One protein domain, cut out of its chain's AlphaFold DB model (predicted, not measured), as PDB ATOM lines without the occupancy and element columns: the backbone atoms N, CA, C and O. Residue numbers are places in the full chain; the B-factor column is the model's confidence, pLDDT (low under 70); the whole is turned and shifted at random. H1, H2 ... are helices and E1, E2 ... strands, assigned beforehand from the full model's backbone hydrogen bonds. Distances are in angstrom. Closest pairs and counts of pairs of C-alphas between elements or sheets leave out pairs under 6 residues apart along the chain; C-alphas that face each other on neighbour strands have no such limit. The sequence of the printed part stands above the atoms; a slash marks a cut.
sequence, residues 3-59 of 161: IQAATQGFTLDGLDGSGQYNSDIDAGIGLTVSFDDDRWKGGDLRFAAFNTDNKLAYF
ATOM      1  N   ILE A   3     132.541  79.796 102.446       86.06
ATOM      2  CA  ILE A   3     133.550  78.963 103.086       86.06
ATOM      3  C   ILE A   3     134.602  78.551 102.068       86.06
ATOM      4  O   ILE A   3     134.332  78.438 100.873       86.06
ATOM      5  N   GLN A   4     135.811  78.329 102.558       85.75
ATOM      6  CA  GLN A   4     136.860  77.682 101.791       85.75
ATOM      7  C   GLN A   4     136.657  76.169 101.897       85.75
ATOM      8  O   GLN A   4     136.599  75.634 103.004       85.75
ATOM      9  N   ALA A   5     136.537  75.490 100.760       82.06
ATOM     10  CA  ALA A   5     136.391  74.040 100.693       82.06
ATOM     11  C   ALA A   5     137.364  73.458  99.663       82.06
ATOM     12  O   ALA A   5     137.644  74.084  98.639       82.06
ATOM     13  N   ALA A   6     137.889  72.268  99.947       83.06
ATOM     14  CA  ALA A   6     138.725  71.528  99.011       83.06
ATOM     15  C   ALA A   6     137.847  70.708  98.058       83.06
ATOM     16  O   ALA A   6     136.857  70.112  98.484       83.06
ATOM     17  N   THR A   7     138.221  70.669  96.783       80.25
ATOM     18  CA  THR A   7     137.566  69.813  95.786       80.25
ATOM     19  C   THR A   7     137.763  68.332  96.114       80.25
ATOM     20  O   THR A   7     138.823  67.915  96.588       80.25
ATOM     21  N   GLN A   8     136.727  67.533  95.866       78.94
ATOM     22  CA  GLN A   8     136.795  66.079  95.978       78.94
ATOM     23  C   GLN A   8     137.428  65.510  94.705       78.94
ATOM     24  O   GLN A   8     137.027  65.887  93.609       78.94
ATOM     25  N   GLY A   9     138.410  64.621  94.858       77.69
ATOM     26  CA  GLY A   9     138.997  63.898  93.730       77.69
ATOM     27  C   GLY A   9     138.122  62.718  93.316       77.69
ATOM     28  O   GLY A   9     137.530  62.060  94.175       77.69
ATOM     29  N   PHE A  10     138.068  62.442  92.015       74.06
ATOM     30  CA  PHE A  10     137.326  61.317  91.447       74.06
ATOM     31  C   PHE A  10     138.267  60.433  90.626       74.06
ATOM     32  O   PHE A  10     139.111  60.926  89.880       74.06
ATOM     33  N   THR A  11     138.125  59.114  90.753       79.25
ATOM     34  CA  THR A  11     138.690  58.175  89.777       79.25
ATOM     35  C   THR A  11     137.775  58.128  88.552       79.25
ATOM     36  O   THR A  11     136.582  58.399  88.673       79.25
ATOM     37  N   LEU A  12     138.304  57.759  87.380       73.81
ATOM     38  CA  LEU A  12     137.487  57.583  86.165       73.81
ATOM     39  C   LEU A  12     136.317  56.615  86.408       73.81
ATOM     40  O   LEU A  12     135.183  56.926  86.069       73.81
ATOM     41  N   ASP A  13     136.592  55.517  87.112       74.50
ATOM     42  CA  ASP A  13     135.606  54.508  87.520       74.50
ATOM     43  C   ASP A  13     134.571  55.039  88.535       74.50
ATOM     44  O   ASP A  13     133.439  54.588  88.585       74.50
ATOM     45  N   GLY A  14     134.931  56.041  89.348       71.50
ATOM     46  CA  GLY A  14     133.999  56.696  90.276       71.50
ATOM     47  C   GLY A  14     133.154  57.799  89.628       71.50
ATOM     48  O   GLY A  14     132.133  58.210  90.185       71.50
ATOM     49  N   LEU A  15     133.583  58.306  88.472       71.31
ATOM     50  CA  LEU A  15     132.846  59.281  87.671       71.31
ATOM     51  C   LEU A  15     131.836  58.580  86.743       71.31
ATOM     52  O   LEU A  15     130.778  59.145  86.466       71.31
ATOM     53  N   ASP A  16     132.128  57.342  86.333       70.06
ATOM     54  CA  ASP A  16     131.236  56.474  85.567       70.06
ATOM     55  C   ASP A  16     130.201  55.799  86.488       70.06
ATOM     56  O   ASP A  16     130.456  54.790  87.138       70.06
ATOM     57  N   GLY A  17     129.029  56.420  86.633       62.22
ATOM     58  CA  GLY A  17     127.926  55.891  87.448       62.22
ATOM     59  C   GLY A  17     127.633  56.658  88.741       62.22
ATOM     60  O   GLY A  17     126.634  56.368  89.410       62.22
ATOM     61  N   SER A  18     128.408  57.695  89.084       58.66
ATOM     62  CA  SER A  18     127.985  58.664  90.101       58.66
ATOM     63  C   SER A  18     127.086  59.722  89.456       58.66
ATOM     64  O   SER A  18     127.533  60.747  88.944       58.66
ATOM     65  N   GLY A  19     125.767  59.506  89.528       58.09
ATOM     66  CA  GLY A  19     124.728  60.421  89.017       58.09
ATOM     67  C   GLY A  19     124.719  61.841  89.621       58.09
ATOM     68  O   GLY A  19     123.730  62.558  89.499       58.09
ATOM     69  N   GLN A  20     125.796  62.247  90.296       58.91
ATOM     70  CA  GLN A  20     126.065  63.593  90.778       58.91
ATOM     71  C   GLN A  20     126.654  64.511  89.688       58.91
ATOM     72  O   GLN A  20     126.424  65.717  89.759       58.91
ATOM     73  N   TYR A  21     127.372  63.977  88.687       59.66
ATOM     74  CA  TYR A  21     127.989  64.785  87.615       59.66
ATOM     75  C   TYR A  21     127.676  64.291  86.204       59.66
ATOM     76  O   TYR A  21     127.509  65.112  85.306       59.66
ATOM     77  N   ASN A  22     127.574  62.978  86.008       62.28
ATOM     78  CA  ASN A  22     127.159  62.370  84.750       62.28
ATOM     79  C   ASN A  22     126.571  60.980  85.046       62.28
ATOM     80  O   ASN A  22     127.012  60.304  85.970       62.28
ATOM     81  N   SER A  23     125.550  60.566  84.301       61.72
ATOM     82  CA  SER A  23     125.003  59.210  84.391       61.72
ATOM     83  C   SER A  23     125.817  58.182  83.602       61.72
ATOM     84  O   SER A  23     125.695  57.003  83.902       61.72
ATOM     85  N   ASP A  24     126.595  58.622  82.605       70.12
ATOM     86  CA  ASP A  24     127.408  57.764  81.730       70.12
ATOM     87  C   ASP A  24     128.460  58.621  80.995       70.12
ATOM     88  O   ASP A  24     128.120  59.570  80.277       70.12
ATOM     89  N   ILE A  25     129.747  58.322  81.196       71.62
ATOM     90  CA  ILE A  25     130.858  59.055  80.565       71.62
ATOM     91  C   ILE A  25     130.890  58.853  79.044       71.62
ATOM     92  O   ILE A  25     131.174  59.803  78.306       71.62
ATOM     93  N   ASP A  26     130.541  57.659  78.578       71.50
ATOM     94  CA  ASP A  26     130.602  57.259  77.174       71.50
ATOM     95  C   ASP A  26     129.389  57.766  76.378       71.50
ATOM     96  O   ASP A  26     129.421  57.842  75.147       71.50
ATOM     97  N   ALA A  27     128.335  58.210  77.071       67.38
ATOM     98  CA  ALA A  27     127.130  58.765  76.460       67.38
ATOM     99  C   ALA A  27     127.323  60.145  75.793       67.38
ATOM    100  O   ALA A  27     126.381  60.672  75.201       67.38
ATOM    101  N   GLY A  28     128.510  60.763  75.882       57.97
ATOM    102  CA  GLY A  28     128.900  61.943  75.092       57.97
ATOM    103  C   GLY A  28     128.101  63.238  75.326       57.97
ATOM    104  O   GLY A  28     128.345  64.226  74.634       57.97
ATOM    105  N   ILE A  29     127.149  63.263  76.271       53.91
ATOM    106  CA  ILE A  29     126.168  64.359  76.449       53.91
ATOM    107  C   ILE A  29     126.154  64.941  77.886       53.91
ATOM    108  O   ILE A  29     125.378  65.844  78.183       53.91
ATOM    109  N   GLY A  30     127.022  64.495  78.802       56.53
ATOM    110  CA  GLY A  30     126.882  64.841  80.230       56.53
ATOM    111  C   GLY A  30     127.889  65.828  80.832       56.53
ATOM    112  O   GLY A  30     127.603  66.430  81.864       56.53
ATOM    113  N   LEU A  31     129.075  65.998  80.239       62.69
ATOM    114  CA  LEU A  31     130.187  66.677  80.916       62.69
ATOM    115  C   LEU A  31     130.311  68.149  80.508       62.69
ATOM    116  O   LEU A  31     130.841  68.491  79.457       62.69
ATOM    117  N   THR A  32     129.881  69.041  81.401       64.75
ATOM    118  CA  THR A  32     130.026  70.506  81.268       64.75
ATOM    119  C   THR A  32     131.469  70.995  81.501       64.75
ATOM    120  O   THR A  32     131.751  72.187  81.389       64.75
ATOM    121  N   VAL A  33     132.392  70.106  81.882       69.62
ATOM    122  CA  VAL A  33     133.764  70.431  82.301       69.62
ATOM    123  C   VAL A  33     134.740  69.455  81.637       69.62
ATOM    124  O   VAL A  33     134.465  68.260  81.597       69.62
ATOM    125  N   SER A  34     135.872  69.959  81.124       76.06
ATOM    126  CA  SER A  34     136.931  69.141  80.504       76.06
ATOM    127  C   SER A  34     137.505  68.107  81.482       76.06
ATOM    128  O   SER A  34     137.614  68.398  82.673       76.06
ATOM    129  N   PHE A  35     137.936  66.941  80.987       75.12
ATOM    130  CA  PHE A  35     138.655  65.929  81.783       75.12
ATOM    131  C   PHE A  35     139.994  66.425  82.330       75.12
ATOM    132  O   PHE A  35     140.449  65.945  83.364       75.12
ATOM    133  N   ASP A  36     140.594  67.415  81.672       73.00
ATOM    134  CA  ASP A  36     141.853  68.014  82.113       73.00
ATOM    135  C   ASP A  36     141.663  69.079  83.208       73.00
ATOM    136  O   ASP A  36     142.641  69.669  83.665       73.00
ATOM    137  N   ASP A  37     140.424  69.363  83.636       76.38
ATOM    138  CA  ASP A  37     140.170  70.338  84.700       76.38
ATOM    139  C   ASP A  37     140.673  69.807  86.051       76.38
ATOM    140  O   ASP A  37     140.349  68.696  86.477       76.38
ATOM    141  N   ASP A  38     141.432  70.635  86.767       74.50
ATOM    142  CA  ASP A  38     142.034  70.271  88.053       74.50
ATOM    143  C   ASP A  38     141.000  69.894  89.135       74.50
ATOM    144  O   ASP A  38     141.339  69.207  90.100       74.50
ATOM    145  N   ARG A  39     139.709  70.218  88.939       73.06
ATOM    146  CA  ARG A  39     138.597  69.730  89.782       73.06
ATOM    147  C   ARG A  39     138.610  68.224  89.997       73.06
ATOM    148  O   ARG A  39     138.254  67.790  91.088       73.06
ATOM    149  N   TRP A  40     138.980  67.445  88.982       76.06
ATOM    150  CA  TRP A  40     138.936  65.982  89.055       76.06
ATOM    151  C   TRP A  40     140.069  65.398  89.894       76.06
ATOM    152  O   TRP A  40     139.904  64.338  90.498       76.06
ATOM    153  N   LYS A  41     141.200  66.109  89.983       79.00
ATOM    154  CA  LYS A  41     142.360  65.701  90.789       79.00
ATOM    155  C   LYS A  41     142.076  65.816  92.288       79.00
ATOM    156  O   LYS A  41     142.637  65.056  93.074       79.00
ATOM    157  N   GLY A  42     141.165  66.713  92.673       75.81
ATOM    158  CA  GLY A  42     140.860  67.003  94.069       75.81
ATOM    159  C   GLY A  42     141.978  67.783  94.769       75.81
ATOM    160  O   GLY A  42     143.114  67.846  94.308       75.81
ATOM    161  N   GLY A  43     141.656  68.389  95.911       77.31
ATOM    162  CA  GLY A  43     142.617  69.145  96.725       77.31
ATOM    163  C   GLY A  43     142.747  70.632  96.375       77.31
ATOM    164  O   GLY A  43     143.267  71.391  97.191       77.31
ATOM    165  N   ASP A  44     142.198  71.081  95.243       80.19
ATOM    166  CA  ASP A  44     142.105  72.510  94.927       80.19
ATOM    167  C   ASP A  44     141.193  73.233  95.916       80.19
ATOM    168  O   ASP A  44     140.041  72.839  96.129       80.19
ATOM    169  N   LEU A  45     141.688  74.339  96.470       81.12
ATOM    170  CA  LEU A  45     140.916  75.223  97.333       81.12
ATOM    171  C   LEU A  45     140.000  76.107  96.493       81.12
ATOM    172  O   LEU A  45     140.457  76.887  95.659       81.12
ATOM    173  N   ARG A  46     138.693  76.018  96.743       82.31
ATOM    174  CA  ARG A  46     137.682  76.831  96.066       82.31
ATOM    175  C   ARG A  46     136.756  77.498  97.064       82.31
ATOM    176  O   ARG A  46     136.569  77.038  98.192       82.31
ATOM    177  N   PHE A  47     136.148  78.591  96.620       84.81
ATOM    178  CA  PHE A  47     135.026  79.170  97.338       84.81
ATOM    179  C   PHE A  47     133.813  78.250  97.195       84.81
ATOM    180  O   PHE A  47     133.482  77.794  96.095       84.81
ATOM    181  N   ALA A  48     133.149  78.006  98.316       86.50
ATOM    182  CA  ALA A  48     131.938  77.215  98.390       86.50
ATOM    183  C   ALA A  48     130.908  77.878  99.307       86.50
ATOM    184  O   ALA A  48     131.228  78.719 100.152       86.50
ATOM    185  N   ALA A  49     129.649  77.505  99.124       87.62
ATOM    186  CA  ALA A  49     128.531  77.928  99.953       87.62
ATOM    187  C   ALA A  49     127.481  76.812 100.011       87.62
ATOM    188  O   ALA A  49     127.440  75.940  99.145       87.62
ATOM    189  N   PHE A  50     126.618  76.845 101.026       88.06
ATOM    190  CA  PHE A  50     125.451  75.967 101.068       88.06
ATOM    191  C   PHE A  50     124.351  76.524 100.169       88.06
ATOM    192  O   PHE A  50     124.003  77.704 100.272       88.06
ATOM    193  N   ASN A  51     123.825  75.682  99.282       83.81
ATOM    194  CA  ASN A  51     122.666  76.020  98.467       83.81
ATOM    195  C   ASN A  51     121.364  75.918  99.292       83.81
ATOM    196  O   ASN A  51     121.376  75.543 100.466       83.81
ATOM    197  N   THR A  52     120.225  76.237  98.675       85.94
ATOM    198  CA  THR A  52     118.897  76.163  99.315       85.94
ATOM    199  C   THR A  52     118.503  74.757  99.771       85.94
ATOM    200  O   THR A  52     117.658  74.624 100.649       85.94
ATOM    201  N   ASP A  53     119.148  73.720  99.231       88.19
ATOM    202  CA  ASP A  53     118.929  72.316  99.594       88.19
ATOM    203  C   ASP A  53     119.879  71.837 100.705       88.19
ATOM    204  O   ASP A  53     119.988  70.638 100.956       88.19
ATOM    205  N   ASN A  54     120.600  72.757 101.358       85.81
ATOM    206  CA  ASN A  54     121.620  72.473 102.373       85.81
ATOM    207  C   ASN A  54     122.780  71.596 101.869       85.81
ATOM    208  O   ASN A  54     123.449  70.923 102.654       85.81
ATOM    209  N   LYS A  55     123.053  71.617 100.561       84.31
ATOM    210  CA  LYS A  55     124.198  70.935  99.951       84.31
ATOM    211  C   LYS A  55     125.354  71.904  99.759       84.31
ATOM    212  O   LYS A  55     125.153  73.071  99.421       84.31
ATOM    213  N   LEU A  56     126.570  71.403  99.947       82.44
ATOM    214  CA  LEU A  56     127.788  72.139  99.630       82.44
ATOM    215  C   LEU A  56     127.894  72.318  98.110       82.44
ATOM    216  O   LEU A  56     127.918  71.334  97.375       82.44
ATOM    217  N   ALA A  57     127.975  73.562  97.647       83.31
ATOM    218  CA  ALA A  57     128.121  73.911  96.239       83.31
ATOM    219  C   ALA A  57     129.325  74.837  96.021       83.31
ATOM    220  O   ALA A  57     129.670  75.644  96.884       83.31
ATOM    221  N   TYR A  58     129.940  74.735  94.843       83.88
ATOM    222  CA  TYR A  58     131.073  75.561  94.424       83.88
ATOM    223  C   TYR A  58     130.622  76.665  93.462       83.88
ATOM    224  O   TYR A  58     129.653  76.499  92.722       83.88
ATOM    225  N   PHE A  59     131.354  77.779  93.421       81.06
ATOM    226  CA  PHE A  59     131.116  78.839  92.435       81.06
ATOM    227  C   PHE A  59     131.695  78.437  91.071       81.06
ATOM    228  O   PHE A  59     132.870  78.663  90.796       81.06
TER     229      PHE A  59
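AT A GLANCE: This is residues 3 to 59 of the 161 residues of an uncharacterized protein of marine sediment metagenome (UniProt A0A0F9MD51). With little regular structure, the printed part has a small sheet, E1, E2 and E3, at one end and a loop-rich end with the short helix H1 at the other. It has 57 residues, 17 in named elements, in the order E1, H1, E2, E3; the class is mixed, and the sheet, E1 - E2 - E3, is antiparallel. It is only just compact, close to loose, with a radius of gyration of the C-alphas of 12.2 A and spans of 34 by 24 by 17 A.

HOW THE PARTS SIT: E1, residues 3 to 6, is antiparallel to E2, residues 45 to 50; N 5 and O 46 are 3.0 A apart. H1, residues 12 to 15, is not on the sheet; too short for an O i to N i+4 pair, it has one O i to N i+3 pair, within range. E2 and E3, residues 56 to 58, form a hairpin, with N 49 and O 57 2.9 A apart.

IN THESE COORDINATES: E1 begins at C-alpha 3 (133.550, 78.963, 103.086). E2 is 15.9 A long. E3 ends at C-alpha 58 (131.073, 75.561, 94.424).

THE WHOLE: The C-alphas farthest apart, of Ile 3 and Ala 27, are 34.0 A apart. The printed part has no cut. The link H1 to E2 is long, 29 residues. pLDDT is under 70 in residues 17 to 23 and 27 to 33.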